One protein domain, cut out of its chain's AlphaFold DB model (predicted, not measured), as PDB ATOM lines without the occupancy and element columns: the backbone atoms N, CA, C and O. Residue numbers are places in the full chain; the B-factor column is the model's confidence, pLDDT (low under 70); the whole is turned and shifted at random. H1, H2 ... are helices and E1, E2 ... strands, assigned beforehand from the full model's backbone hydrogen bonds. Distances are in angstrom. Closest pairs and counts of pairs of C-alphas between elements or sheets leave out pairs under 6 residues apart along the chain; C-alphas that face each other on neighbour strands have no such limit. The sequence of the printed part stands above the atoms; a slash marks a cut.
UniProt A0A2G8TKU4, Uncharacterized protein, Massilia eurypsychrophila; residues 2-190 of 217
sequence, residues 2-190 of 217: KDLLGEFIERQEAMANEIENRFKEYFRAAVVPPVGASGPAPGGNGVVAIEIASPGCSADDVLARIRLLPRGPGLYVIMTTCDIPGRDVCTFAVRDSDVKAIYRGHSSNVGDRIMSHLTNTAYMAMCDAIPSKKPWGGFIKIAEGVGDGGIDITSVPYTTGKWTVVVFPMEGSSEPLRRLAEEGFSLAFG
ATOM      1  N   LYS A   2      44.205 -76.403 -44.181       58.09
ATOM      2  CA  LYS A   2      43.361 -75.193 -44.282       58.09
ATOM      3  C   LYS A   2      42.407 -75.006 -43.086       58.09
ATOM      4  O   LYS A   2      42.295 -73.885 -42.611       58.09
ATOM      5  N   ASP A   3      41.845 -76.088 -42.538       74.06
ATOM      6  CA  ASP A   3      40.907 -75.995 -41.400       74.06
ATOM      7  C   ASP A   3      41.567 -75.553 -40.087       74.06
ATOM      8  O   ASP A   3      41.039 -74.699 -39.390       74.06
ATOM      9  N   LEU A   4      42.779 -76.035 -39.794       75.44
ATOM     10  CA  LEU A   4      43.505 -75.650 -38.572       75.44
ATOM     11  C   LEU A   4      43.907 -74.169 -38.555       75.44
ATOM     12  O   LEU A   4      43.974 -73.560 -37.490       75.44
ATOM     13  N   LEU A   5      44.193 -73.587 -39.725       76.25
ATOM     14  CA  LEU A   5      44.512 -72.163 -39.826       76.25
ATOM     15  C   LEU A   5      43.247 -71.303 -39.685       76.25
ATOM     16  O   LEU A   5      43.306 -70.267 -39.030       76.25
ATOM     17  N   GLY A   6      42.122 -71.749 -40.256       82.12
ATOM     18  CA  GLY A   6      40.819 -71.098 -40.089       82.12
ATOM     19  C   GLY A   6      40.379 -71.071 -38.626       82.12
ATOM     20  O   GLY A   6      40.157 -69.997 -38.078       82.12
ATOM     21  N   GLU A   7      40.390 -72.226 -37.956       81.94
ATOM     22  CA  GLU A   7      40.049 -72.331 -36.531       81.94
ATOM     23  C   GLU A   7      40.973 -71.491 -35.637       81.94
ATOM     24  O   GLU A   7      40.541 -70.923 -34.633       81.94
ATOM     25  N   PHE A   8      42.262 -71.402 -35.979       76.19
ATOM     26  CA  PHE A   8      43.197 -70.559 -35.240       76.19
ATOM     27  C   PHE A   8      42.846 -69.073 -35.379       76.19
ATOM     28  O   PHE A   8      42.810 -68.373 -34.369       76.19
ATOM     29  N   ILE A   9      42.563 -68.603 -36.599       78.00
ATOM     30  CA  ILE A   9      42.183 -67.208 -36.864       78.00
ATOM     31  C   ILE A   9      40.885 -66.859 -36.132       78.00
ATOM     32  O   ILE A   9      40.869 -65.882 -35.387       78.00
ATOM     33  N   GLU A  10      39.850 -67.693 -36.242       81.44
ATOM     34  CA  GLU A  10      38.567 -67.475 -35.561       81.44
ATOM     35  C   GLU A  10      38.732 -67.385 -34.038       81.44
ATOM     36  O   GLU A  10      38.141 -66.519 -33.391       81.44
ATOM     37  N   ARG A  11      39.591 -68.224 -33.442       75.81
ATOM     38  CA  ARG A  11      39.905 -68.140 -32.007       75.81
ATOM     39  C   ARG A  11      40.629 -66.849 -31.636       75.81
ATOM     40  O   ARG A  11      40.355 -66.300 -30.571       75.81
ATOM     41  N   GLN A  12      41.550 -66.365 -32.473       73.06
ATOM     42  CA  GLN A  12      42.228 -65.090 -32.222       73.06
ATOM     43  C   GLN A  12      41.256 -63.909 -32.325       73.06
ATOM     44  O   GLN A  12      41.301 -63.017 -31.480       73.06
ATOM     45  N   GLU A  13      40.351 -63.920 -33.304       75.50
ATOM     46  CA  GLU A  13      39.315 -62.892 -33.460       75.50
ATOM     47  C   GLU A  13      38.327 -62.903 -32.290       75.50
ATOM     48  O   GLU A  13      38.036 -61.853 -31.715       75.50
ATOM     49  N   ALA A  14      37.865 -64.083 -31.867       74.00
ATOM     50  CA  ALA A  14      36.999 -64.228 -30.701       74.00
ATOM     51  C   ALA A  14      37.669 -63.700 -29.421       74.00
ATOM     52  O   ALA A  14      37.054 -62.949 -28.665       74.00
ATOM     53  N   MET A  15      38.948 -64.027 -29.213       72.88
ATOM     54  CA  MET A  15      39.724 -63.532 -28.076       72.88
ATOM     55  C   MET A  15      39.923 -62.011 -28.133       72.88
ATOM     56  O   MET A  15      39.795 -61.340 -27.111       72.88
ATOM     57  N   ALA A  16      40.202 -61.444 -29.310       69.62
ATOM     58  CA  ALA A  16      40.325 -59.998 -29.485       69.62
ATOM     59  C   ALA A  16      39.006 -59.274 -29.168       69.62
ATOM     60  O   ALA A  16      39.016 -58.291 -28.427       69.62
ATOM     61  N   ASN A  17      37.877 -59.810 -29.642       73.44
ATOM     62  CA  ASN A  17      36.540 -59.294 -29.341       73.44
ATOM     63  C   ASN A  17      36.216 -59.377 -27.841       73.44
ATOM     64  O   ASN A  17      35.626 -58.454 -27.278       73.44
ATOM     65  N   GLU A  18      36.603 -60.465 -27.169       73.81
ATOM     66  CA  GLU A  18      36.437 -60.596 -25.719       73.81
ATOM     67  C   GLU A  18      37.264 -59.543 -24.968       73.81
ATOM     68  O   GLU A  18      36.732 -58.849 -24.099       73.81
ATOM     69  N   ILE A  19      38.540 -59.369 -25.331       70.00
ATOM     70  CA  ILE A  19      39.416 -58.340 -24.750       70.00
ATOM     71  C   ILE A  19      38.804 -56.952 -24.950       70.00
ATOM     72  O   ILE A  19      38.700 -56.187 -23.990       70.00
ATOM     73  N   GLU A  20      38.355 -56.637 -26.163       73.69
ATOM     74  CA  GLU A  20      37.708 -55.370 -26.490       73.69
ATOM     75  C   GLU A  20      36.465 -55.116 -25.630       73.69
ATOM     76  O   GLU A  20      36.332 -54.044 -25.031       73.69
ATOM     77  N   ASN A  21      35.578 -56.104 -25.520       74.69
ATOM     78  CA  ASN A  21      34.353 -55.983 -24.734       74.69
ATOM     79  C   ASN A  21      34.648 -55.782 -23.247       74.69
ATOM     80  O   ASN A  21      34.056 -54.896 -22.627       74.69
ATOM     81  N   ARG A  22      35.607 -56.532 -22.690       71.81
ATOM     82  CA  ARG A  22      36.016 -56.362 -21.290       71.81
ATOM     83  C   ARG A  22      36.626 -54.984 -21.063       71.81
ATOM     84  O   ARG A  22      36.259 -54.322 -20.100       71.81
ATOM     85  N   PHE A  23      37.487 -54.500 -21.960       73.19
ATOM     86  CA  PHE A  23      38.025 -53.137 -21.882       73.19
ATOM     87  C   PHE A  23      36.907 -52.089 -21.884       73.19
ATOM     88  O   PHE A  23      36.866 -51.226 -21.008       73.19
ATOM     89  N   LYS A  24      35.956 -52.185 -22.815       75.75
ATOM     90  CA  LYS A  24      34.798 -51.281 -22.855       75.75
ATOM     91  C   LYS A  24      34.000 -51.318 -21.556       75.75
ATOM     92  O   LYS A  24      33.591 -50.267 -21.076       75.75
ATOM     93  N   GLU A  25      33.801 -52.491 -20.970       73.75
ATOM     94  CA  GLU A  25      33.115 -52.639 -19.688       73.75
ATOM     95  C   GLU A  25      33.885 -51.982 -18.530       73.75
ATOM     96  O   GLU A  25      33.302 -51.181 -17.799       73.75
ATOM     97  N   TYR A  26      35.193 -52.234 -18.414       71.38
ATOM     98  CA  TYR A  26      36.047 -51.640 -17.377       71.38
ATOM     99  C   TYR A  26      36.038 -50.109 -17.418       71.38
ATOM    100  O   TYR A  26      35.992 -49.460 -16.377       71.38
ATOM    101  N   PHE A  27      36.040 -49.526 -18.615       71.50
ATOM    102  CA  PHE A  27      36.090 -48.076 -18.768       71.50
ATOM    103  C   PHE A  27      34.719 -47.387 -18.824       71.50
ATOM    104  O   PHE A  27      34.645 -46.184 -18.581       71.50
ATOM    105  N   ARG A  28      33.619 -48.114 -19.076       68.12
ATOM    106  CA  ARG A  28      32.246 -47.557 -19.093       68.12
ATOM    107  C   ARG A  28      31.833 -46.904 -17.775       68.12
ATOM    108  O   ARG A  28      30.917 -46.079 -17.781       68.12
ATOM    109  N   ALA A  29      32.471 -47.297 -16.674       60.22
ATOM    110  CA  ALA A  29      32.210 -46.787 -15.336       60.22
ATOM    111  C   ALA A  29      33.178 -45.670 -14.903       60.22
ATOM    112  O   ALA A  29      33.051 -45.172 -13.786       60.22
ATOM    113  N   ALA A  30      34.135 -45.274 -15.751       62.66
ATOM    114  CA  ALA A  30      34.975 -44.118 -15.469       62.66
ATOM    115  C   ALA A  30      34.115 -42.848 -15.523       62.66
ATOM    116  O   ALA A  30      33.478 -42.558 -16.537       62.66
ATOM    117  N   VAL A  31      34.098 -42.103 -14.421       60.12
ATOM    118  CA  VAL A  31      33.407 -40.819 -14.279       60.12
ATOM    119  C   VAL A  31      34.418 -39.830 -13.716       60.12
ATOM    120  O   VAL A  31      35.118 -40.152 -12.756       60.12
ATOM    121  N   VAL A  32      34.515 -38.641 -14.311       58.62
ATOM    122  CA  VAL A  32      35.314 -37.553 -13.734       58.62
ATOM    123  C   VAL A  32      34.473 -36.886 -12.644       58.62
ATOM    124  O   VAL A  32      33.409 -36.353 -12.959       58.62
ATOM    125  N   PRO A  33      34.894 -36.900 -11.367       58.91
ATOM    126  CA  PRO A  33      34.196 -36.131 -10.350       58.91
ATOM    127  C   PRO A  33      34.342 -34.625 -10.631       58.91
ATOM    128  O   PRO A  33      35.403 -34.192 -11.089       58.91
ATOM    129  N   PRO A  34      33.315 -33.809 -10.340       54.72
ATOM    130  CA  PRO A  34      33.381 -32.369 -10.550       54.72
ATOM    131  C   PRO A  34      34.504 -31.725  -9.725       54.72
ATOM    132  O   PRO A  34      34.830 -32.162  -8.614       54.72
ATOM    133  N   VAL A  35      35.074 -30.648 -10.269       51.25
ATOM    134  CA  VAL A  35      36.112 -29.843  -9.614       51.25
ATOM    135  C   VAL A  35      35.594 -29.353  -8.259       51.25
ATOM    136  O   VAL A  35      34.637 -28.589  -8.191       51.25
ATOM    137  N   GLY A  36      36.211 -29.826  -7.171       52.44
ATOM    138  CA  GLY A  36      35.814 -29.510  -5.789       52.44
ATOM    139  C   GLY A  36      35.423 -30.723  -4.940       52.44
ATOM    140  O   GLY A  36      35.399 -30.620  -3.717       52.44
ATOM    141  N   ALA A  37      35.201 -31.892  -5.549       53.94
ATOM    142  CA  ALA A  37      35.021 -33.133  -4.802       53.94
ATOM    143  C   ALA A  37      36.332 -33.562  -4.108       53.94
ATOM    144  O   ALA A  37      37.420 -33.546  -4.704       53.94
ATOM    145  N   SER A  38      36.232 -33.943  -2.834       42.69
ATOM    146  CA  SER A  38      37.347 -34.435  -2.027       42.69
ATOM    147  C   SER A  38      37.660 -35.893  -2.379       42.69
ATOM    148  O   SER A  38      37.176 -36.816  -1.730       42.69
ATOM    149  N   GLY A  39      38.474 -36.090  -3.415       50.69
ATOM    150  CA  GLY A  39      39.064 -37.385  -3.758       50.69
ATOM    151  C   GLY A  39      38.660 -37.925  -5.134       50.69
ATOM    152  O   GLY A  39      37.717 -37.427  -5.751       50.69
ATOM    153  N   PRO A  40      39.399 -38.924  -5.648       52.44
ATOM    154  CA  PRO A  40      39.020 -39.618  -6.870       52.44
ATOM    155  C   PRO A  40      37.676 -40.321  -6.669       52.44
ATOM    156  O   PRO A  40      37.487 -41.020  -5.673       52.44
ATOM    157  N   ALA A  41      36.752 -40.183  -7.621       51.25
ATOM    158  CA  ALA A  41      35.622 -41.095  -7.685       51.25
ATOM    159  C   ALA A  41      36.175 -42.454  -8.136       51.25
ATOM    160  O   ALA A  41      36.792 -42.516  -9.207       51.25
ATOM    161  N   PRO A  42      36.019 -43.537  -7.354       50.62
ATOM    162  CA  PRO A  42      36.300 -44.858  -7.877       50.62
ATOM    163  C   PRO A  42      35.313 -45.092  -9.020       50.62
ATOM    164  O   PRO A  42      34.107 -45.203  -8.800       50.62
ATOM    165  N   GLY A  43      35.814 -45.138 -10.253       50.50
ATOM    166  CA  GLY A  43      35.060 -45.758 -11.325       50.50
ATOM    167  C   GLY A  43      34.797 -47.209 -10.937       50.50
ATOM    168  O   GLY A  43      35.596 -47.837 -10.229       50.50
ATOM    169  N   GLY A  44      33.665 -47.753 -11.379       48.59
ATOM    170  CA  GLY A  44      33.419 -49.188 -11.251       48.59
ATOM    171  C   GLY A  44      34.645 -49.961 -11.750       48.59
ATOM    172  O   GLY A  44      35.203 -49.622 -12.790       48.59
ATOM    173  N   ASN A  45      35.086 -50.959 -10.979       58.34
ATOM    174  CA  ASN A  45      36.254 -51.808 -11.257       58.34
ATOM    175  C   ASN A  45      37.652 -51.182 -11.046       58.34
ATOM    176  O   ASN A  45      38.637 -51.708 -11.562       58.34
ATOM    177  N   GLY A  46      37.772 -50.099 -10.270       73.12
ATOM    178  CA  GLY A  46      39.074 -49.581  -9.816       73.12
ATOM    179  C   GLY A  46      39.784 -48.650 -10.803       73.12
ATOM    180  O   GLY A  46      40.894 -48.199 -10.525       73.12
ATOM    181  N   VAL A  47      39.146 -48.318 -11.931       82.50
ATOM    182  CA  VAL A  47      39.589 -47.239 -12.824       82.50
ATOM    183  C   VAL A  47      39.352 -45.895 -12.136       82.50
ATOM    184  O   VAL A  47      38.279 -45.641 -11.595       82.50
ATOM    185  N   VAL A  48      40.341 -45.010 -12.186       86.31
ATOM    186  CA  VAL A  48      40.284 -43.680 -11.577       86.31
ATOM    187  C   VAL A  48      40.427 -42.628 -12.666       86.31
ATOM    188  O   VAL A  48      41.401 -42.652 -13.411       86.31
ATOM    189  N   ALA A  49      39.488 -41.687 -12.750       88.75
ATOM    190  CA  ALA A  49      39.589 -40.522 -13.625       88.75
ATOM    191  C   ALA A  49      39.701 -39.250 -12.778       88.75
ATOM    192  O   ALA A  49      38.895 -39.029 -11.875       88.75
ATOM    193  N   ILE A  50      40.712 -38.424 -13.045       90.19
ATOM    194  CA  ILE A  50      40.958 -37.177 -12.311       90.19
ATOM    195  C   ILE A  50      41.169 -36.050 -13.314       90.19
ATOM    196  O   ILE A  50      42.084 -36.122 -14.138       90.19
ATOM    197  N   GLU A  51      40.360 -34.993 -13.212       93.31
ATOM    198  CA  GLU A  51      40.711 -33.705 -13.808       93.31
ATOM    199  C   GLU A  51      41.885 -33.119 -13.016       93.31
ATOM    200  O   GLU A  51      41.784 -32.844 -11.817       93.31
ATOM    201  N   ILE A  52      43.029 -32.992 -13.680       93.88
ATOM    202  CA  ILE A  52      44.274 -32.514 -13.076       93.88
ATOM    203  C   ILE A  52      44.513 -31.029 -13.325       93.88
ATOM    204  O   ILE A  52      45.285 -30.426 -12.588       93.88
ATOM    205  N   ALA A  53      43.874 -30.446 -14.341       94.56
ATOM    206  CA  ALA A  53      43.942 -29.019 -14.623       94.56
ATOM    207  C   ALA A  53      42.700 -28.553 -15.387       94.56
ATOM    208  O   ALA A  53      42.197 -29.263 -16.258       94.56
ATOM    209  N   SER A  54      42.284 -27.323 -15.119       93.00
ATOM    210  CA  SER A  54      41.338 -26.546 -15.920       93.00
ATOM    211  C   SER A  54      41.862 -25.113 -16.087       93.00
ATOM    212  O   SER A  54      42.821 -24.725 -15.408       93.00
ATOM    213  N   PRO A  55      41.284 -24.317 -17.007       93.38
ATOM    214  CA  PRO A  55      41.718 -22.940 -17.211       93.38
ATOM    215  C   PRO A  55      41.720 -22.138 -15.907       93.38
ATOM    216  O   PRO A  55      40.709 -22.064 -15.211       93.38
ATOM    217  N   GLY A  56      42.867 -21.535 -15.585       88.56
ATOM    218  CA  GLY A  56      43.065 -20.746 -14.365       88.56
ATOM    219  C   GLY A  56      43.643 -21.509 -13.166       88.56
ATOM    220  O   GLY A  56      43.949 -20.869 -12.163       88.56
ATOM    221  N   CYS A  57      43.848 -22.830 -13.248       89.25
ATOM    222  CA  CYS A  57      44.559 -23.572 -12.201       89.25
ATOM    223  C   CYS A  57      46.021 -23.121 -12.065       89.25
ATOM    224  O   CYS A  57      46.713 -22.899 -13.062       89.25
ATOM    225  N   SER A  58      46.514 -23.054 -10.825       91.00
ATOM    226  CA  SER A  58      47.933 -22.819 -10.549       91.00
ATOM    227  C   SER A  58      48.767 -24.089 -10.759       91.00
ATOM    228  O   SER A  58      48.244 -25.206 -10.779       91.00
ATOM    229  N   ALA A  59      50.089 -23.943 -10.874       89.94
ATOM    230  CA  ALA A  59      50.982 -25.100 -10.954       89.94
ATOM    231  C   ALA A  59      50.927 -25.982  -9.694       89.94
ATOM    232  O   ALA A  59      51.002 -27.208  -9.798       89.94
ATOM    233  N   ASP A  60      50.728 -25.377  -8.523       90.69
ATOM    234  CA  ASP A  60      50.598 -26.109  -7.263       90.69
ATOM    235  C   ASP A  60      49.311 -26.937  -7.215       90.69
ATOM    236  O   ASP A  60      49.352 -28.093  -6.784       90.69
ATOM    237  N   ASP A  61      48.198 -26.406  -7.738       91.81
ATOM    238  CA  ASP A  61      46.940 -27.154  -7.861       91.81
ATOM    239  C   ASP A  61      47.124 -28.385  -8.751       91.81
ATOM    240  O   ASP A  61      46.725 -29.494  -8.383       91.81
ATOM    241  N   VAL A  62      47.788 -28.213  -9.898       92.25
ATOM    242  CA  VAL A  62      48.075 -29.309 -10.832       92.25
ATOM    243  C   VAL A  62      48.920 -30.393 -10.163       92.25
ATOM    244  O   VAL A  62      48.582 -31.579 -10.220       92.25
ATOM    245  N   LEU A  63      50.001 -30.009  -9.481       91.12
ATOM    246  CA  LEU A  63      50.864 -30.957  -8.775       91.12
ATOM    247  C   LEU A  63      50.123 -31.666  -7.635       91.12
ATOM    248  O   LEU A  63      50.302 -32.873  -7.444       91.12
ATOM    249  N   ALA A  64      49.272 -30.954  -6.894       91.44
ATOM    250  CA  ALA A  64      48.430 -31.542  -5.859       91.44
ATOM    251  C   ALA A  64      47.457 -32.578  -6.444       91.44
ATOM    252  O   ALA A  64      47.341 -33.677  -5.902       91.44
ATOM    253  N   ARG A  65      46.829 -32.287  -7.590       92.25
ATOM    254  CA  ARG A  65      45.929 -33.225  -8.280       92.25
ATOM    255  C   ARG A  65      46.665 -34.442  -8.837       92.25
ATOM    256  O   ARG A  65      46.193 -35.560  -8.651       92.25
ATOM    257  N   ILE A  66      47.846 -34.267  -9.433       91.31
ATOM    258  CA  ILE A  66      48.683 -35.391  -9.896       91.31
ATOM    259  C   ILE A  66      49.053 -36.321  -8.731       91.31
ATOM    260  O   ILE A  66      49.139 -37.536  -8.910       91.31
ATOM    261  N   ARG A  67      49.243 -35.794  -7.514       89.88
ATOM    262  CA  ARG A  67      49.526 -36.617  -6.323       89.88
ATOM    263  C   ARG A  67      48.357 -37.502  -5.888       89.88
ATOM    264  O   ARG A  67      48.625 -38.501  -5.230       89.88
ATOM    265  N   LEU A  68      47.121 -37.184  -6.281       90.00
ATOM    266  CA  LEU A  68      45.941 -38.017  -6.018       90.00
ATOM    267  C   LEU A  68      45.837 -39.227  -6.957       90.00
ATOM    268  O   LEU A  68      45.027 -40.119  -6.714       90.00
ATOM    269  N   LEU A  69      46.623 -39.262  -8.039       89.44
ATOM    270  CA  LEU A  69      46.617 -40.386  -8.969       89.44
ATOM    271  C   LEU A  69      47.206 -41.644  -8.311       89.44
ATOM    272  O   LEU A  69      48.194 -41.537  -7.573       89.44
ATOM    273  N   PRO A  70      46.676 -42.838  -8.638       88.81
ATOM    274  CA  PRO A  70      47.257 -44.096  -8.194       88.81
ATOM    275  C   PRO A  70      48.759 -44.172  -8.490       88.81
ATOM    276  O   PRO A  70      49.232 -43.871  -9.594       88.81
ATOM    277  N   ARG A  71      49.521 -44.581  -7.475       88.50
ATOM    278  CA  ARG A  71      50.957 -44.848  -7.581       88.50
ATOM    279  C   ARG A  71      51.171 -46.338  -7.823       88.50
ATOM    280  O   ARG A  71      50.396 -47.161  -7.358       88.50
ATOM    281  N   GLY A  72      52.238 -46.675  -8.544       91.31
ATOM    282  CA  GLY A  72      52.558 -48.062  -8.889       91.31
ATOM    283  C   GLY A  72      52.181 -48.448 -10.325       91.31
ATOM    284  O   GLY A  72      51.993 -47.564 -11.172       91.31
ATOM    285  N   PRO A  73      52.176 -49.758 -10.631       93.31
ATOM    286  CA  PRO A  73      52.050 -50.249 -11.992       93.31
ATOM    287  C   PRO A  73      50.636 -50.071 -12.538       93.31
ATOM    288  O   PRO A  73      49.655 -50.323 -11.843       93.31
ATOM    289  N   GLY A  74      50.525 -49.686 -13.806       94.12
ATOM    290  CA  GLY A  74      49.224 -49.502 -14.439       94.12
ATOM    291  C   GLY A  74      49.285 -49.024 -15.881       94.12
ATOM    292  O   GLY A  74      50.362 -48.756 -16.429       94.12
ATOM    293  N   LEU A  75      48.095 -48.915 -16.459       94.50
ATOM    294  CA  LEU A  75      47.806 -48.264 -17.734       94.50
ATOM    295  C   LEU A  75      47.231 -46.873 -17.440       94.50
ATOM    296  O   LEU A  75      46.482 -46.696 -16.479       94.50
ATOM    297  N   TYR A  76      47.561 -45.884 -18.260       95.31
ATOM    298  CA  TYR A  76      46.999 -44.544 -18.153       95.31
ATOM    299  C   TYR A  76      46.650 -43.968 -19.523       95.31
ATOM    300  O   TYR A  76      47.267 -44.297 -20.539       95.31
ATOM    301  N   VAL A  77      45.669 -43.072 -19.524       95.56
ATOM    302  CA  VAL A  77      45.214 -42.302 -20.680       95.56
ATOM    303  C   VAL A  77      45.230 -40.830 -20.298       95.56
ATOM    304  O   VAL A  77      44.669 -40.444 -19.275       95.56
ATOM    305  N   ILE A  78      45.888 -40.014 -21.113       95.94
ATOM    306  CA  ILE A  78      45.920 -38.558 -20.980       95.94
ATOM    307  C   ILE A  78      44.912 -37.988 -21.966       95.94
ATOM    308  O   ILE A  78      44.935 -38.317 -23.159       95.94
ATOM    309  N   MET A  79      44.048 -37.120 -21.456       96.00
ATOM    310  CA  MET A  79      42.954 -36.525 -22.198       96.00
ATOM    311  C   MET A  79      42.948 -35.010 -22.024       96.00
ATOM    312  O   MET A  79      43.317 -34.501 -20.964       96.00
ATOM    313  N   THR A  80      42.515 -34.285 -23.052       95.44
ATOM    314  CA  THR A  80      42.417 -32.826 -22.987       95.44
ATOM    315  C   THR A  80      41.336 -32.264 -23.906       95.44
ATOM    316  O   THR A  80      40.923 -32.925 -24.858       95.44
ATOM    317  N   THR A  81      40.872 -31.047 -23.611       95.50
ATOM    318  CA  THR A  81      40.087 -30.230 -24.553       95.50
ATOM    319  C   THR A  81      40.960 -29.360 -25.462       95.50
ATOM    320  O   THR A  81      40.427 -28.736 -26.378       95.50
ATOM    321  N   CYS A  82      42.277 -29.286 -25.230       91.88
ATOM    322  CA  CYS A  82      43.190 -28.584 -26.128       91.88
ATOM    323  C   CYS A  82      43.145 -29.198 -27.530       91.88
ATOM    324  O   CYS A  82      43.090 -30.420 -27.683       91.88
ATOM    325  N   ASP A  83      43.234 -28.347 -28.552       88.06
ATOM    326  CA  ASP A  83      43.380 -28.823 -29.921       88.06
ATOM    327  C   ASP A  83      44.798 -29.361 -30.129       88.06
ATOM    328  O   ASP A  83      45.789 -28.639 -29.994       88.06
ATOM    329  N   ILE A  84      44.895 -30.660 -30.399       87.62
ATOM    330  CA  ILE A  84      46.161 -31.355 -30.599       87.62
ATOM    331  C   ILE A  84      46.273 -31.723 -32.080       87.62
ATOM    332  O   ILE A  84      45.481 -32.538 -32.553       87.62
ATOM    333  N   PRO A  85      47.284 -31.211 -32.811       84.12
ATOM    334  CA  PRO A  85      47.427 -31.499 -34.233       84.12
ATOM    335  C   PRO A  85      47.562 -32.998 -34.524       84.12
ATOM    336  O   PRO A  85      48.209 -33.725 -33.764       84.12
ATOM    337  N   GLY A  86      47.026 -33.429 -35.666       82.88
ATOM    338  CA  GLY A  86      47.123 -34.796 -36.178       82.88
ATOM    339  C   GLY A  86      45.767 -35.494 -36.293       82.88
ATOM    340  O   GLY A  86      44.738 -34.985 -35.857       82.88
ATOM    341  N   ARG A  87      45.759 -36.674 -36.921       81.25
ATOM    342  CA  ARG A  87      44.540 -37.475 -37.070       81.25
ATOM    343  C   ARG A  87      44.325 -38.314 -35.817       81.25
ATOM    344  O   ARG A  87      45.029 -39.302 -35.615       81.25
ATOM    345  N   ASP A  88      43.332 -37.945 -35.020       82.12
ATOM    346  CA  ASP A  88      42.859 -38.791 -33.932       82.12
ATOM    347  C   ASP A  88      41.850 -39.815 -34.461       82.12
ATOM    348  O   ASP A  88      40.858 -39.470 -35.103       82.12
ATOM    349  N   VAL A  89      42.148 -41.093 -34.238       87.81
ATOM    350  CA  VAL A  89      41.255 -42.219 -34.553       87.81
ATOM    351  C   VAL A  89      40.763 -42.903 -33.280       87.81
ATOM    352  O   VAL A  89      40.099 -43.935 -33.361       87.81
ATOM    353  N   CYS A  90      41.121 -42.371 -32.109       93.12
ATOM    354  CA  CYS A  90      40.669 -42.905 -30.844       93.12
ATOM    355  C   CYS A  90      39.229 -42.474 -30.560       93.12
ATOM    356  O   CYS A  90      38.852 -41.316 -30.709       93.12
ATOM    357  N   THR A  91      38.423 -43.431 -30.123       92.38
ATOM    358  CA  THR A  91      37.011 -43.270 -29.756       92.38
ATOM    359  C   THR A  91      36.802 -43.347 -28.246       92.38
ATOM    360  O   THR A  91      35.669 -43.311 -27.771       92.38
ATOM    361  N   PHE A  92      37.889 -43.460 -27.477       90.88
ATOM    362  CA  PHE A  92      37.825 -43.488 -26.026       90.88
ATOM    363  C   PHE A  92      37.329 -42.149 -25.481       90.88
ATOM    364  O   PHE A  92      37.949 -41.108 -25.706       90.88
ATOM    365  N   ALA A  93      36.248 -42.199 -24.709       87.06
ATOM    366  CA  ALA A  93      35.662 -41.048 -24.047       87.06
ATOM    367  C   ALA A  93      35.287 -41.410 -22.608       87.06
ATOM    368  O   ALA A  93      34.841 -42.527 -22.334       87.06
ATOM    369  N   VAL A  94      35.448 -40.450 -21.698       83.12
ATOM    370  CA  VAL A  94      34.911 -40.556 -20.339       83.12
ATOM    371  C   VAL A  94      33.478 -40.041 -20.353       83.12
ATOM    372  O   VAL A  94      33.177 -39.061 -21.038       83.12
ATOM    373  N   ARG A  95      32.582 -40.717 -19.627       77.81
ATOM    374  CA  ARG A  95      31.167 -40.339 -19.572       77.81
ATOM    375  C   ARG A  95      31.030 -38.891 -19.084       77.81
ATOM    376  O   ARG A  95      31.723 -38.492 -18.152       77.81
ATOM    377  N   ASP A  96      30.139 -38.139 -19.727       79.62
ATOM    378  CA  ASP A  96      29.804 -36.747 -19.392       79.62
ATOM    379  C   ASP A  96      31.001 -35.774 -19.423       79.62
ATOM    380  O   ASP A  96      31.010 -34.761 -18.727       79.62
ATOM    381  N   SER A  97      32.018 -36.061 -20.245       83.38
ATOM    382  CA  SER A  97      33.203 -35.213 -20.411       83.38
ATOM    383  C   SER A  97      33.428 -34.793 -21.867       83.38
ATOM    384  O   SER A  97      33.116 -35.528 -22.801       83.38
ATOM    385  N   ASP A  98      33.994 -33.599 -22.054       90.50
ATOM    386  CA  ASP A  98      34.365 -32.999 -23.342       90.50
ATOM    387  C   ASP A  98      35.838 -33.240 -23.726       90.50
ATOM    388  O   ASP A  98      36.273 -32.857 -24.815       90.50
ATOM    389  N   VAL A  99      36.619 -33.879 -22.851       93.25
ATOM    390  CA  VAL A  99      38.034 -34.193 -23.093       93.25
ATOM    391  C   VAL A  99      38.194 -35.354 -24.078       93.25
ATOM    392  O   VAL A  99      37.481 -36.356 -24.018       93.25
ATOM    393  N   LYS A 100      39.193 -35.256 -24.958       93.69
ATOM    394  CA  LYS A 100      39.545 -36.298 -25.933       93.69
ATOM    395  C   LYS A 100      40.831 -36.998 -25.532       93.69
ATOM    396  O   LYS A 100      41.751 -36.352 -25.034       93.69
ATOM    397  N   ALA A 101      40.913 -38.307 -25.755       94.69
ATOM    398  CA  ALA A 101      42.128 -39.071 -25.507       94.69
ATOM    399  C   ALA A 101      43.224 -38.691 -26.504       94.69
ATOM    400  O   ALA A 101      43.084 -38.918 -27.696       94.69
ATOM    401  N   ILE A 102      44.352 -38.177 -26.014       93.75
ATOM    402  CA  ILE A 102      45.475 -37.779 -26.877       93.75
ATOM    403  C   ILE A 102      46.673 -38.712 -26.745       93.75
ATOM    404  O   ILE A 102      47.485 -38.822 -27.665       93.75
ATOM    405  N   TYR A 103      46.776 -39.427 -25.624       94.25
ATOM    406  CA  TYR A 103      47.871 -40.342 -25.356       94.25
ATOM    407  C   TYR A 103      47.438 -41.483 -24.443       94.25
ATOM    408  O   TYR A 103      46.652 -41.277 -23.524       94.25
ATOM    409  N   ARG A 104      48.004 -42.669 -24.660       94.38
ATOM    410  CA  ARG A 104      47.955 -43.793 -23.725       94.38
ATOM    411  C   ARG A 104      49.362 -44.326 -23.502       94.38
ATOM    412  O   ARG A 104      50.197 -44.265 -24.402       94.38
ATOM    413  N   GLY A 105      49.593 -44.900 -22.336       94.38
ATOM    414  CA  GLY A 105      50.825 -45.617 -22.053       94.38
ATOM    415  C   GLY A 105      50.705 -46.437 -20.784       94.38
ATOM    416  O   GLY A 105      49.722 -46.339 -20.052       94.38
ATOM    417  N   HIS A 106      51.727 -47.232 -20.509       94.75
ATOM    418  CA  HIS A 106      51.830 -47.979 -19.267       94.75
ATOM    419  C   HIS A 106      53.136 -47.678 -18.534       94.75
ATOM    420  O   HIS A 106      54.104 -47.183 -19.110       94.75
ATOM    421  N   SER A 107      53.167 -47.964 -17.234       94.75
ATOM    422  CA  SER A 107      54.358 -47.771 -16.405       94.75
ATOM    423  C   SER A 107      54.345 -48.703 -15.198       94.75
ATOM    424  O   SER A 107      53.287 -49.182 -14.796       94.75
ATOM    425  N   SER A 108      55.516 -48.945 -14.603       92.94
ATOM    426  CA  SER A 108      55.641 -49.508 -13.249       92.94
ATOM    427  C   SER A 108      55.350 -48.474 -12.153       92.94
ATOM    428  O   SER A 108      55.097 -48.847 -11.011       92.94
ATOM    429  N   ASN A 109      55.368 -47.184 -12.498       93.31
ATOM    430  CA  ASN A 109      54.927 -46.078 -11.656       93.31
ATOM    431  C   ASN A 109      54.188 -45.046 -12.521       93.31
ATOM    432  O   ASN A 109      54.808 -44.231 -13.211       93.31
ATOM    433  N   VAL A 110      52.858 -45.129 -12.522       93.62
ATOM    434  CA  VAL A 110      51.982 -44.290 -13.348       93.62
ATOM    435  C   VAL A 110      52.074 -42.813 -12.960       93.62
ATOM    436  O   VAL A 110      52.293 -41.979 -13.834       93.62
ATOM    437  N   GLY A 111      51.991 -42.481 -11.668       92.25
ATOM    438  CA  GLY A 111      52.050 -41.086 -11.216       92.25
ATOM    439  C   GLY A 111      53.341 -40.367 -11.626       92.25
ATOM    440  O   GLY A 111      53.288 -39.251 -12.140       92.25
ATOM    441  N   ASP A 112      54.501 -41.017 -11.479       90.38
ATOM    442  CA  ASP A 112      55.781 -40.431 -11.910       90.38
ATOM    443  C   ASP A 112      55.859 -40.280 -13.428       90.38
ATOM    444  O   ASP A 112      56.398 -39.296 -13.935       90.38
ATOM    445  N   ARG A 113      55.299 -41.245 -14.161       93.00
ATOM    446  CA  ARG A 113      55.279 -41.218 -15.618       93.00
ATOM    447  C   ARG A 113      54.401 -40.087 -16.153       93.00
ATOM    448  O   ARG A 113      54.820 -39.378 -17.066       93.00
ATOM    449  N   ILE A 114      53.232 -39.872 -15.560       94.38
ATOM    450  CA  ILE A 114      52.334 -38.766 -15.909       94.38
ATOM    451  C   ILE A 114      52.993 -37.421 -15.604       94.38
ATOM    452  O   ILE A 114      52.990 -36.542 -16.460       94.38
ATOM    453  N   MET A 115      53.627 -37.283 -14.438       92.00
ATOM    454  CA  MET A 115      54.378 -36.075 -14.079       92.00
ATOM    455  C   MET A 115      55.480 -35.777 -15.106       92.00
ATOM    456  O   MET A 115      55.638 -34.641 -15.540       92.00
ATOM    457  N   SER A 116      56.182 -36.814 -15.574       90.12
ATOM    458  CA  SER A 116      57.204 -36.677 -16.616       90.12
ATOM    459  C   SER A 116      56.645 -36.155 -17.949       90.12
ATOM    460  O   SER A 116      57.349 -35.457 -18.680       90.12
ATOM    461  N   HIS A 117      55.380 -36.467 -18.252       92.25
ATOM    462  CA  HIS A 117      54.690 -36.042 -19.466       92.25
ATOM    463  C   HIS A 117      54.084 -34.644 -19.383       92.25
ATOM    464  O   HIS A 117      54.112 -33.952 -20.392       92.25
ATOM    465  N   LEU A 118      53.488 -34.277 -18.246       92.94
ATOM    466  CA  LEU A 118      52.581 -33.124 -18.147       92.94
ATOM    467  C   LEU A 118      53.136 -31.949 -17.344       92.94
ATOM    468  O   LEU A 118      52.609 -30.844 -17.440       92.94
ATOM    469  N   THR A 119      54.178 -32.187 -16.553       91.00
ATOM    470  CA  THR A 119      54.885 -31.166 -15.774       91.00
ATOM    471  C   THR A 119      56.385 -31.424 -15.900       91.00
ATOM    472  O   THR A 119      57.068 -31.718 -14.911       91.00
ATOM    473  N   ASN A 120      56.881 -31.450 -17.138       88.31
ATOM    474  CA  ASN A 120      58.235 -31.885 -17.453       88.31
ATOM    475  C   ASN A 120      59.300 -31.065 -16.715       88.31
ATOM    476  O   ASN A 120      60.215 -31.658 -16.147       88.31
ATOM    477  N   THR A 121      59.144 -29.741 -16.640       88.25
ATOM    478  CA  THR A 121      60.104 -28.870 -15.946       88.25
ATOM    479  C   THR A 121      60.210 -29.239 -14.464       88.25
ATOM    480  O   THR A 121      61.307 -29.464 -13.951       88.25
ATOM    481  N   ALA A 122      59.071 -29.405 -13.783       88.06
ATOM    482  CA  ALA A 122      59.038 -29.821 -12.379       88.06
ATOM    483  C   ALA A 122      59.583 -31.249 -12.177       88.06
ATOM    484  O   ALA A 122      60.293 -31.525 -11.209       88.06
ATOM    485  N   TYR A 123      59.283 -32.162 -13.106       88.50
ATOM    486  CA  TYR A 123      59.780 -33.536 -13.071       88.50
ATOM    487  C   TYR A 123      61.308 -33.607 -13.211       88.50
ATOM    488  O   TYR A 123      61.959 -34.356 -12.480       88.50
ATOM    489  N   MET A 124      61.883 -32.838 -14.139       87.50
ATOM    490  CA  MET A 124      63.329 -32.800 -14.364       87.50
ATOM    491  C   MET A 124      64.055 -32.197 -13.163       87.50
ATOM    492  O   MET A 124      64.986 -32.820 -12.660       87.50
ATOM    493  N   ALA A 125      63.549 -31.088 -12.612       88.19
ATOM    494  CA  ALA A 125      64.089 -30.501 -11.385       88.19
ATOM    495  C   ALA A 125      64.079 -31.497 -10.207       88.19
ATOM    496  O   ALA A 125      65.038 -31.574  -9.440       88.19
ATOM    497  N   MET A 126      63.025 -32.316 -10.083       87.38
ATOM    498  CA  MET A 126      62.976 -33.394  -9.089       87.38
ATOM    499  C   MET A 126      64.054 -34.464  -9.334       87.38
ATOM    500  O   MET A 126      64.607 -34.994  -8.372       87.38
ATOM    501  N   CYS A 127      64.338 -34.819 -10.591       86.69
ATOM    502  CA  CYS A 127      65.386 -35.793 -10.914       86.69
ATOM    503  C   CYS A 127      66.778 -35.248 -10.584       86.69
ATOM    504  O   CYS A 127      67.574 -35.964  -9.988       86.69
ATOM    505  N   ASP A 128      67.042 -33.978 -10.892       88.81
ATOM    506  CA  ASP A 128      68.323 -33.333 -10.587       88.81
ATOM    507  C   ASP A 128      68.570 -33.236  -9.072       88.81
ATOM    508  O   ASP A 128      69.698 -33.388  -8.606       88.81
ATOM    509  N   ALA A 129      67.505 -33.052  -8.284       90.25
ATOM    510  CA  ALA A 129      67.575 -33.002  -6.825       90.25
ATOM    511  C   ALA A 129      67.738 -34.381  -6.150       90.25
ATOM    512  O   ALA A 129      68.119 -34.441  -4.980       90.25
ATOM    513  N   ILE A 130      67.440 -35.491  -6.841       88.75
ATOM    514  CA  ILE A 130      67.463 -36.849  -6.273       88.75
ATOM    515  C   ILE A 130      68.486 -37.704  -7.038       88.75
ATOM    516  O   ILE A 130      68.148 -38.265  -8.080       88.75
ATOM    517  N   PRO A 131      69.706 -37.919  -6.502       83.31
ATOM    518  CA  PRO A 131      70.797 -38.577  -7.232       83.31
ATOM    519  C   PRO A 131      70.489 -39.985  -7.767       83.31
ATOM    520  O   PRO A 131      71.084 -40.431  -8.746       83.31
ATOM    521  N   SER A 132      69.570 -40.713  -7.128       86.31
ATOM    522  CA  SER A 132      69.159 -42.059  -7.547       86.31
ATOM    523  C   SER A 132      68.082 -42.066  -8.639       86.31
ATOM    524  O   SER A 132      67.829 -43.113  -9.242       86.31
ATOM    525  N   LYS A 133      67.432 -40.926  -8.906       82.00
ATOM    526  CA  LYS A 133      66.304 -40.831  -9.828       82.00
ATOM    527  C   LYS A 133      66.786 -40.433 -11.218       82.00
ATOM    528  O   LYS A 133      67.172 -39.300 -11.467       82.00
ATOM    529  N   LYS A 134      66.718 -41.377 -12.153       83.69
ATOM    530  CA  LYS A 134      67.007 -41.099 -13.563       83.69
ATOM    531  C   LYS A 134      65.756 -40.563 -14.270       83.69
ATOM    532  O   LYS A 134      64.666 -41.093 -14.037       83.69
ATOM    533  N   PRO A 135      65.891 -39.563 -15.160       81.94
ATOM    534  CA  PRO A 135      64.792 -39.124 -16.003       81.94
ATOM    535  C   PRO A 135      64.203 -40.277 -16.818       81.94
ATOM    536  O   PRO A 135      64.925 -41.148 -17.311       81.94
ATOM    537  N   TRP A 136      62.882 -40.271 -16.981       77.06
ATOM    538  CA  TRP A 136      62.215 -41.211 -17.872       77.06
ATOM    539  C   TRP A 136      62.599 -40.940 -19.331       77.06
ATOM    540  O   TRP A 136      62.741 -39.795 -19.744       77.06
ATOM    541  N   GLY A 137      62.717 -42.000 -20.132       68.81
ATOM    542  CA  GLY A 137      62.812 -41.890 -21.588       68.81
ATOM    543  C   GLY A 137      61.438 -41.955 -22.266       68.81
ATOM    544  O   GLY A 137      60.542 -42.658 -21.792       68.81
ATOM    545  N   GLY A 138      61.290 -41.274 -23.407       69.38
ATOM    546  CA  GLY A 138      60.123 -41.369 -24.294       69.38
ATOM    547  C   GLY A 138      58.888 -40.650 -23.756       69.38
ATOM    548  O   GLY A 138      58.055 -41.256 -23.094       69.38
ATOM    549  N   PHE A 139      58.756 -39.364 -24.058       78.50
ATOM    550  CA  PHE A 139      57.661 -38.531 -23.570       78.50
ATOM    551  C   PHE A 139      56.505 -38.431 -24.574       78.50
ATOM    552  O   PHE A 139      56.658 -38.798 -25.740       78.50
ATOM    553  N   ILE A 140      55.345 -37.929 -24.131       76.94
ATOM    554  CA  ILE A 140      54.301 -37.467 -25.043       76.94
ATOM    555  C   ILE A 140      54.875 -36.317 -25.875       76.94
ATOM    556  O   ILE A 140      55.406 -35.359 -25.323       76.94
ATOM    557  N   LYS A 141      54.789 -36.426 -27.202       75.12
ATOM    558  CA  LYS A 141      55.292 -35.405 -28.128       75.12
ATOM    559  C   LYS A 141      54.114 -34.659 -28.741       75.12
ATOM    560  O   LYS A 141      53.427 -35.208 -29.602       75.12
ATOM    561  N   ILE A 142      53.858 -33.436 -28.280       72.25
ATOM    562  CA  ILE A 142      52.725 -32.621 -28.755       72.25
ATOM    563  C   ILE A 142      53.149 -31.593 -29.817       72.25
ATOM    564  O   ILE A 142      52.424 -31.399 -30.790       72.25
ATOM    565  N   ALA A 143      54.336 -30.996 -29.696       61.44
ATOM    566  CA  ALA A 143      54.855 -30.025 -30.660       61.44
ATOM    567  C   ALA A 143      56.129 -30.543 -31.340       61.44
ATOM    568  O   ALA A 143      57.020 -31.083 -30.682       61.44
ATOM    569  N   GLU A 144      56.223 -30.372 -32.659       53.53
ATOM    570  CA  GLU A 144      57.466 -30.602 -33.398       53.53
ATOM    571  C   GLU A 144      58.519 -29.571 -32.957       53.53
ATOM    572  O   GLU A 144      58.233 -28.380 -32.858       53.53
ATOM    573  N   GLY A 145      59.736 -30.023 -32.645       49.72
ATOM    574  CA  GLY A 145      60.857 -29.146 -32.280       49.72
ATOM    575  C   GLY A 145      60.963 -28.743 -30.802       49.72
ATOM    576  O   GLY A 145      62.016 -28.246 -30.402       49.72
ATOM    577  N   VAL A 146      59.957 -29.009 -29.960       45.94
ATOM    578  CA  VAL A 146      60.045 -28.788 -28.500       45.94
ATOM    579  C   VAL A 146      60.705 -29.996 -27.835       45.94
ATOM    580  O   VAL A 146      60.042 -30.826 -27.224       45.94
ATOM    581  N   GLY A 147      62.027 -30.106 -27.994       46.56
ATOM    582  CA  GLY A 147      62.863 -31.125 -27.351       46.56
ATOM    583  C   GLY A 147      62.428 -32.583 -27.580       46.56
ATOM    584  O   GLY A 147      61.473 -32.902 -28.281       46.56
ATOM    585  N   ASP A 148      63.154 -33.518 -26.973       49.50
ATOM    586  CA  ASP A 148      62.740 -34.927 -26.900       49.50
ATOM    587  C   ASP A 148      61.769 -35.196 -25.722       49.50
ATOM    588  O   ASP A 148      61.496 -36.359 -25.418       49.50
ATOM    589  N   GLY A 149      61.276 -34.139 -25.058       65.81
ATOM    590  CA  GLY A 149      60.706 -34.129 -23.702       65.81
ATOM    591  C   GLY A 149      59.195 -33.893 -23.609       65.81
ATOM    592  O   GLY A 149      58.543 -33.597 -24.604       65.81
ATOM    593  N   GLY A 150      58.638 -34.082 -22.404       73.50
ATOM    594  CA  GLY A 150      57.220 -33.844 -22.103       73.50
ATOM    595  C   GLY A 150      56.837 -32.365 -22.180       73.50
ATOM    596  O   GLY A 150      57.649 -31.515 -22.529       73.50
ATOM    597  N   ILE A 151      55.594 -32.053 -21.835       87.12
ATOM    598  CA  ILE A 151      55.065 -30.688 -21.817       87.12
ATOM    599  C   ILE A 151      54.917 -30.169 -20.383       87.12
ATOM    600  O   ILE A 151      55.000 -30.934 -19.423       87.12
ATOM    601  N   ASP A 152      54.637 -28.873 -20.260       89.12
ATOM    602  CA  ASP A 152      54.136 -28.255 -19.035       89.12
ATOM    603  C   ASP A 152      52.715 -27.741 -19.293       89.12
ATOM    604  O   ASP A 152      52.526 -26.733 -19.973       89.12
ATOM    605  N   ILE A 153      51.700 -28.432 -18.765       91.31
ATOM    606  CA  ILE A 153      50.285 -28.075 -18.992       91.31
ATOM    607  C   ILE A 153      49.887 -26.734 -18.358       91.31
ATOM    608  O   ILE A 153      48.855 -26.162 -18.690       91.31
ATOM    609  N   THR A 154      50.731 -26.218 -17.465       90.62
ATOM    610  CA  THR A 154      50.611 -24.910 -16.808       90.62
ATOM    611  C   THR A 154      51.249 -23.779 -17.619       90.62
ATOM    612  O   THR A 154      51.251 -22.634 -17.174       90.62
ATOM    613  N   SER A 155      51.792 -24.084 -18.799       89.31
ATOM    614  CA  SER A 155      52.405 -23.123 -19.716       89.31
ATOM    615  C   SER A 155      51.570 -22.978 -20.991       89.31
ATOM    616  O   SER A 155      50.919 -23.920 -21.447       89.31
ATOM    617  N   VAL A 156      51.581 -21.786 -21.593       87.19
ATOM    618  CA  VAL A 156      50.920 -21.530 -22.888       87.19
ATOM    619  C   VAL A 156      51.519 -22.457 -23.963       87.19
ATOM    620  O   VAL A 156      52.740 -22.617 -23.993       87.19
ATOM    621  N   PRO A 157      50.705 -23.061 -24.856       87.81
ATOM    622  CA  PRO A 157      49.258 -22.861 -25.052       87.81
ATOM    623  C   PRO A 157      48.344 -23.788 -24.228       87.81
ATOM    624  O   PRO A 157      47.120 -23.706 -24.337       87.81
ATOM    625  N   TYR A 158      48.910 -24.668 -23.405       90.31
ATOM    626  CA  TYR A 158      48.202 -25.786 -22.775       90.31
ATOM    627  C   TYR A 158      47.300 -25.392 -21.598       90.31
ATOM    628  O   TYR A 158      46.392 -26.144 -21.247       90.31
ATOM    629  N   THR A 159      47.485 -24.192 -21.043       90.75
ATOM    630  CA  THR A 159      46.673 -23.634 -19.944       90.75
ATOM    631  C   THR A 159      45.222 -23.341 -20.317       90.75
ATOM    632  O   THR A 159      44.398 -23.085 -19.442       90.75
ATOM    633  N   THR A 160      44.903 -23.329 -21.611       90.12
ATOM    634  CA  THR A 160      43.580 -22.947 -22.129       90.12
ATOM    635  C   THR A 160      42.568 -24.090 -22.129       90.12
ATOM    636  O   THR A 160      41.372 -23.840 -22.271       90.12
ATOM    637  N   GLY A 161      43.023 -25.335 -21.969       91.44
ATOM    638  CA  GLY A 161      42.168 -26.518 -21.960       91.44
ATOM    639  C   GLY A 161      42.055 -27.176 -20.591       91.44
ATOM    640  O   GLY A 161      42.806 -26.889 -19.660       91.44
ATOM    641  N   LYS A 162      41.108 -28.107 -20.486       94.94
ATOM    642  CA  LYS A 162      41.027 -29.051 -19.371       94.94
ATOM    643  C   LYS A 162      41.965 -30.216 -19.636       94.94
ATOM    644  O   LYS A 162      42.132 -30.627 -20.786       94.94
ATOM    645  N   TRP A 163      42.528 -30.782 -18.581       95.38
ATOM    646  CA  TRP A 163      43.387 -31.955 -18.628       95.38
ATOM    647  C   TRP A 163      42.862 -32.993 -17.657       95.38
ATOM    648  O   TRP A 163      42.713 -32.733 -16.465       95.38
ATOM    649  N   THR A 164      42.591 -34.185 -18.172       95.44
ATOM    650  CA  THR A 164      42.106 -35.321 -17.393       95.44
ATOM    651  C   THR A 164      43.028 -36.502 -17.607       95.44
ATOM    652  O   THR A 164      43.483 -36.762 -18.722       95.44
ATOM    653  N   VAL A 165      43.296 -37.238 -16.534       95.12
ATOM    654  CA  VAL A 165      44.010 -38.506 -16.607       95.12
ATOM    655  C   VAL A 165      43.097 -39.610 -16.109       95.12
ATOM    656  O   VAL A 165      42.562 -39.532 -15.004       95.12
ATOM    657  N   VAL A 166      42.960 -40.648 -16.925       93.38
ATOM    658  CA  VAL A 166      42.351 -41.916 -16.531       93.38
ATOM    659  C   VAL A 166      43.464 -42.908 -16.230       93.38
ATOM    660  O   VAL A 166      44.363 -43.098 -17.046       93.38
ATOM    661  N   VAL A 167      43.416 -43.544 -15.069       93.00
ATOM    662  CA  VAL A 167      44.368 -44.560 -14.629       93.00
ATOM    663  C   VAL A 167      43.617 -45.852 -14.377       93.00
ATOM    664  O   VAL A 167      42.625 -45.873 -13.655       93.00
ATOM    665  N   PHE A 168      44.131 -46.933 -14.946       91.75
ATOM    666  CA  PHE A 168      43.767 -48.293 -14.594       91.75
ATOM    667  C   PHE A 168      44.928 -48.906 -13.798       91.75
ATOM    668  O   PHE A 168      45.952 -49.272 -14.391       91.75
ATOM    669  N   PRO A 169      44.824 -48.958 -12.456       90.75
ATOM    670  CA  PRO A 169      45.818 -49.607 -11.613       90.75
ATOM    671  C   PRO A 169      45.915 -51.093 -11.958       90.75
ATOM    672  O   PRO A 169      44.909 -51.781 -12.107       90.75
ATOM    673  N   MET A 170      47.138 -51.597 -12.081       90.19
ATOM    674  CA  MET A 170      47.423 -52.998 -12.388       90.19
ATOM    675  C   MET A 170      48.443 -53.527 -11.380       90.19
ATOM    676  O   MET A 170      49.563 -53.898 -11.749       90.19
ATOM    677  N   GLU A 171      48.092 -53.500 -10.095       90.38
ATOM    678  CA  GLU A 171      48.958 -53.973  -9.012       90.38
ATOM    679  C   GLU A 171      49.430 -55.414  -9.249       90.38
ATOM    680  O   GLU A 171      48.703 -56.253  -9.777       90.38
ATOM    681  N   GLY A 172      50.699 -55.687  -8.937       86.75
ATOM    682  CA  GLY A 172      51.320 -56.997  -9.172       86.75
ATOM    683  C   GLY A 172      51.559 -57.363 -10.644       86.75
ATOM    684  O   GLY A 172      52.122 -58.420 -10.920       86.75
ATOM    685  N   SER A 173      51.182 -56.510 -11.602       88.50
ATOM    686  CA  SER A 173      51.395 -56.807 -13.020       88.50
ATOM    687  C   SER A 173      52.874 -56.779 -13.415       88.50
ATOM    688  O   SER A 173      53.698 -56.040 -12.864       88.50
ATOM    689  N   SER A 174      53.205 -57.542 -14.452       92.00
ATOM    690  CA  SER A 174      54.490 -57.478 -15.145       92.00
ATOM    691  C   SER A 174      54.442 -56.475 -16.307       92.00
ATOM    692  O   SER A 174      53.369 -56.068 -16.754       92.00
ATOM    693  N   GLU A 175      55.604 -56.050 -16.811       91.75
ATOM    694  CA  GLU A 175      55.666 -55.171 -17.991       91.75
ATOM    695  C   GLU A 175      54.991 -55.788 -19.229       91.75
ATOM    696  O   GLU A 175      54.170 -55.095 -19.833       91.75
ATOM    697  N   PRO A 176      55.215 -57.074 -19.576       92.25
ATOM    698  CA  PRO A 176      54.503 -57.699 -20.687       92.25
ATOM    699  C   PRO A 176      52.980 -57.625 -20.548       92.25
ATOM    700  O   PRO A 176      52.297 -57.320 -21.522       92.25
ATOM    701  N   LEU A 177      52.443 -57.833 -19.340       85.25
ATOM    702  CA  LEU A 177      51.000 -57.763 -19.108       85.25
ATOM    703  C   LEU A 177      50.457 -56.342 -19.307       85.25
ATOM    704  O   LEU A 177      49.418 -56.152 -19.934       85.25
ATOM    705  N   ARG A 178      51.176 -55.329 -18.816       93.06
ATOM    706  CA  ARG A 178      50.800 -53.925 -19.028       93.06
ATOM    707  C   ARG A 178      50.864 -53.515 -20.495       93.06
ATOM    708  O   ARG A 178      50.010 -52.768 -20.960       93.06
ATOM    709  N   ARG A 179      51.845 -54.032 -21.234       92.12
ATOM    710  CA  ARG A 179      51.941 -53.823 -22.676       92.12
ATOM    711  C   ARG A 179      50.757 -54.446 -23.416       92.12
ATOM    712  O   ARG A 179      50.176 -53.779 -24.264       92.12
ATOM    713  N   LEU A 180      50.366 -55.672 -23.065       88.38
ATOM    714  CA  LEU A 180      49.161 -56.299 -23.616       88.38
ATOM    715  C   LEU A 180      47.904 -55.484 -23.295       88.38
ATOM    716  O   LEU A 180      47.030 -55.358 -24.143       88.38
ATOM    717  N   ALA A 181      47.825 -54.881 -22.107       88.88
ATOM    718  CA  ALA A 181      46.724 -53.986 -21.763       88.88
ATOM    719  C   ALA A 181      46.715 -52.704 -22.621       88.88
ATOM    720  O   ALA A 181      45.657 -52.272 -23.072       88.88
ATOM    721  N   GLU A 182      47.877 -52.109 -22.897       92.12
ATOM    722  CA  GLU A 182      47.988 -50.972 -23.822       92.12
ATOM    723  C   GLU A 182      47.565 -51.352 -25.253       92.12
ATOM    724  O   GLU A 182      46.854 -50.595 -25.921       92.12
ATOM    725  N   GLU A 183      47.966 -52.533 -25.725       90.31
ATOM    726  CA  GLU A 183      47.569 -53.080 -27.027       90.31
ATOM    727  C   GLU A 183      46.054 -53.356 -27.067       90.31
ATOM    728  O   GLU A 183      45.381 -52.890 -27.985       90.31
ATOM    729  N   GLY A 184      45.492 -53.969 -26.022       88.69
ATOM    730  CA  GLY A 184      44.054 -54.203 -25.858       88.69
ATOM    731  C   GLY A 184      43.225 -52.917 -25.869       88.69
ATOM    732  O   GLY A 184      42.216 -52.845 -26.569       88.69
ATOM    733  N   PHE A 185      43.693 -51.856 -25.200       91.44
ATOM    734  CA  PHE A 185      43.073 -50.529 -25.304       91.44
ATOM    735  C   PHE A 185      43.027 -50.045 -26.761       91.44
ATOM    736  O   PHE A 185      42.022 -49.510 -27.222       91.44
ATOM    737  N   SER A 186      44.127 -50.235 -27.491       90.88
ATOM    738  CA  SER A 186      44.258 -49.808 -28.890       90.88
ATOM    739  C   SER A 186      43.266 -50.513 -29.802       90.88
ATOM    740  O   SER A 186      42.746 -49.890 -30.720       90.88
ATOM    741  N   LEU A 187      43.042 -51.805 -29.559       88.06
ATOM    742  CA  LEU A 187      42.062 -52.604 -30.287       88.06
ATOM    743  C   LEU A 187      40.648 -52.111 -29.980       88.06
ATOM    744  O   LEU A 187      39.877 -51.864 -30.898       88.06
ATOM    745  N   ALA A 188      40.347 -51.877 -28.701       86.88
ATOM    746  CA  ALA A 188      39.005 -51.523 -28.263       86.88
ATOM    747  C   ALA A 188      38.552 -50.118 -28.680       86.88
ATOM    748  O   ALA A 188      37.362 -49.892 -28.911       86.88
ATOM    749  N   PHE A 189      39.487 -49.166 -28.716       91.00
ATOM    750  CA  PHE A 189      39.162 -47.750 -28.877       91.00
ATOM    751  C   PHE A 189      39.904 -47.065 -30.018       91.00
ATOM    752  O   PHE A 189      39.580 -45.926 -30.331       91.00
ATOM    753  N   GLY A 190      40.894 -47.699 -30.638       91.38
ATOM    754  CA  GLY A 190      41.839 -47.028 -31.527       91.38
ATOM    755  C   GLY A 190      43.012 -46.392 -30.772       91.38
ATOM    756  O   GLY A 190      43.055 -46.315 -29.544       91.38
TER     757      GLY A 190
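Overview. This is residues 2 to 190 of the 217 residues of an uncharacterized protein of Massilia eurypsychrophila (UniProt A0A2G8TKU4). A twisted sheet of four strands makes the middle of a compact body, and the long helix H1 sticks out of that body with residues 2 to 15. H2 and H3 pack on one face of the sheet, H2 at its E1 edge, H5 covers E2 and E3 on the other face, and H4 makes a corner with H3 away from the sheet. The printed part has 189 residues with five named helices and four named strands, in the order H1 E1 H2 E2 E3 H3 H4 E4 H5; the sheet order is E1 E4 E2 E3, all antiparallel, and the class is mixed, helices and strands. The whole is compact, with a radius of gyration of the C-alphas of 17.6 A, but elongated, spanning 60 by 38 by 34 A.

Arrangement. H1, residues 2 to 28, touches H5, residues 175 to 189, with residues 16 to 24 alone; the closest C-alphas, of Glu 20 and Ala 188, are 4.4 A apart, and the lines are about perpendicular at 86 degrees. Edge strand E1, residues 48 to 53, is antiparallel to E4, residues 163 to 169, with N 50 and O 165 within hydrogen-bond range at 2.9 A. H2, residues 59 to 67, has a height over the sheet of 7.0 A and is over none of its strands, but only just: 2 of its C-alphas fall on E1. E2, residues 74 to 80, is antiparallel to E4, with N 77 and O 166 at 2.8 A. E2 and edge strand E3, residues 100 to 107, form a hairpin, with N 76 and O 105 at 2.8 A. H3, residues 110 to 118, touches H2 at a shallow tilt of 26 degrees, opposite ways; their closest C-alphas, of Ile 66 and Gly 111, are 6.7 A apart. H4, residues 120 to 129, is not on the sheet and touches H3 only at the corner, with the closest C-alphas, of Ser 116 and Tyr 123, 5.4 A apart. H5 is over E2 and E3 at a height over the sheet of 9.0 A. There are three layers, helices on both faces of the sheet: H2 and H3 on one, H5 on the other. E1, H2, E2 and E3, H3, H4, E4 are split strand-helix-strand units, each with another strand between its two strands and a right-handed crossover. In H1 to H5 every O i to N i+4 pair is within hydrogen-bond range.

Along the chain. H1 begins at C-alpha 2 (43.361, -75.193, -44.282) and is 39.0 A long. E2 measures 19.9 A, E3 21.0 A and E4 19.1 A. H5, 21.1 A, ends at C-alpha 189 (39.162, -47.750, -28.877).

Size, cuts and confidence. The C-alphas farthest apart, of Lys 2 and Ser 58, are 62.5 A apart. The printed part has no cut; the links H1 to E1, E2 to E3 and H4 to E4 are long. Mean pLDDT of the printed part is 82.5, with low confidence at residues 2, 16, 28 to 45, 137 to 138 and 143 to 149.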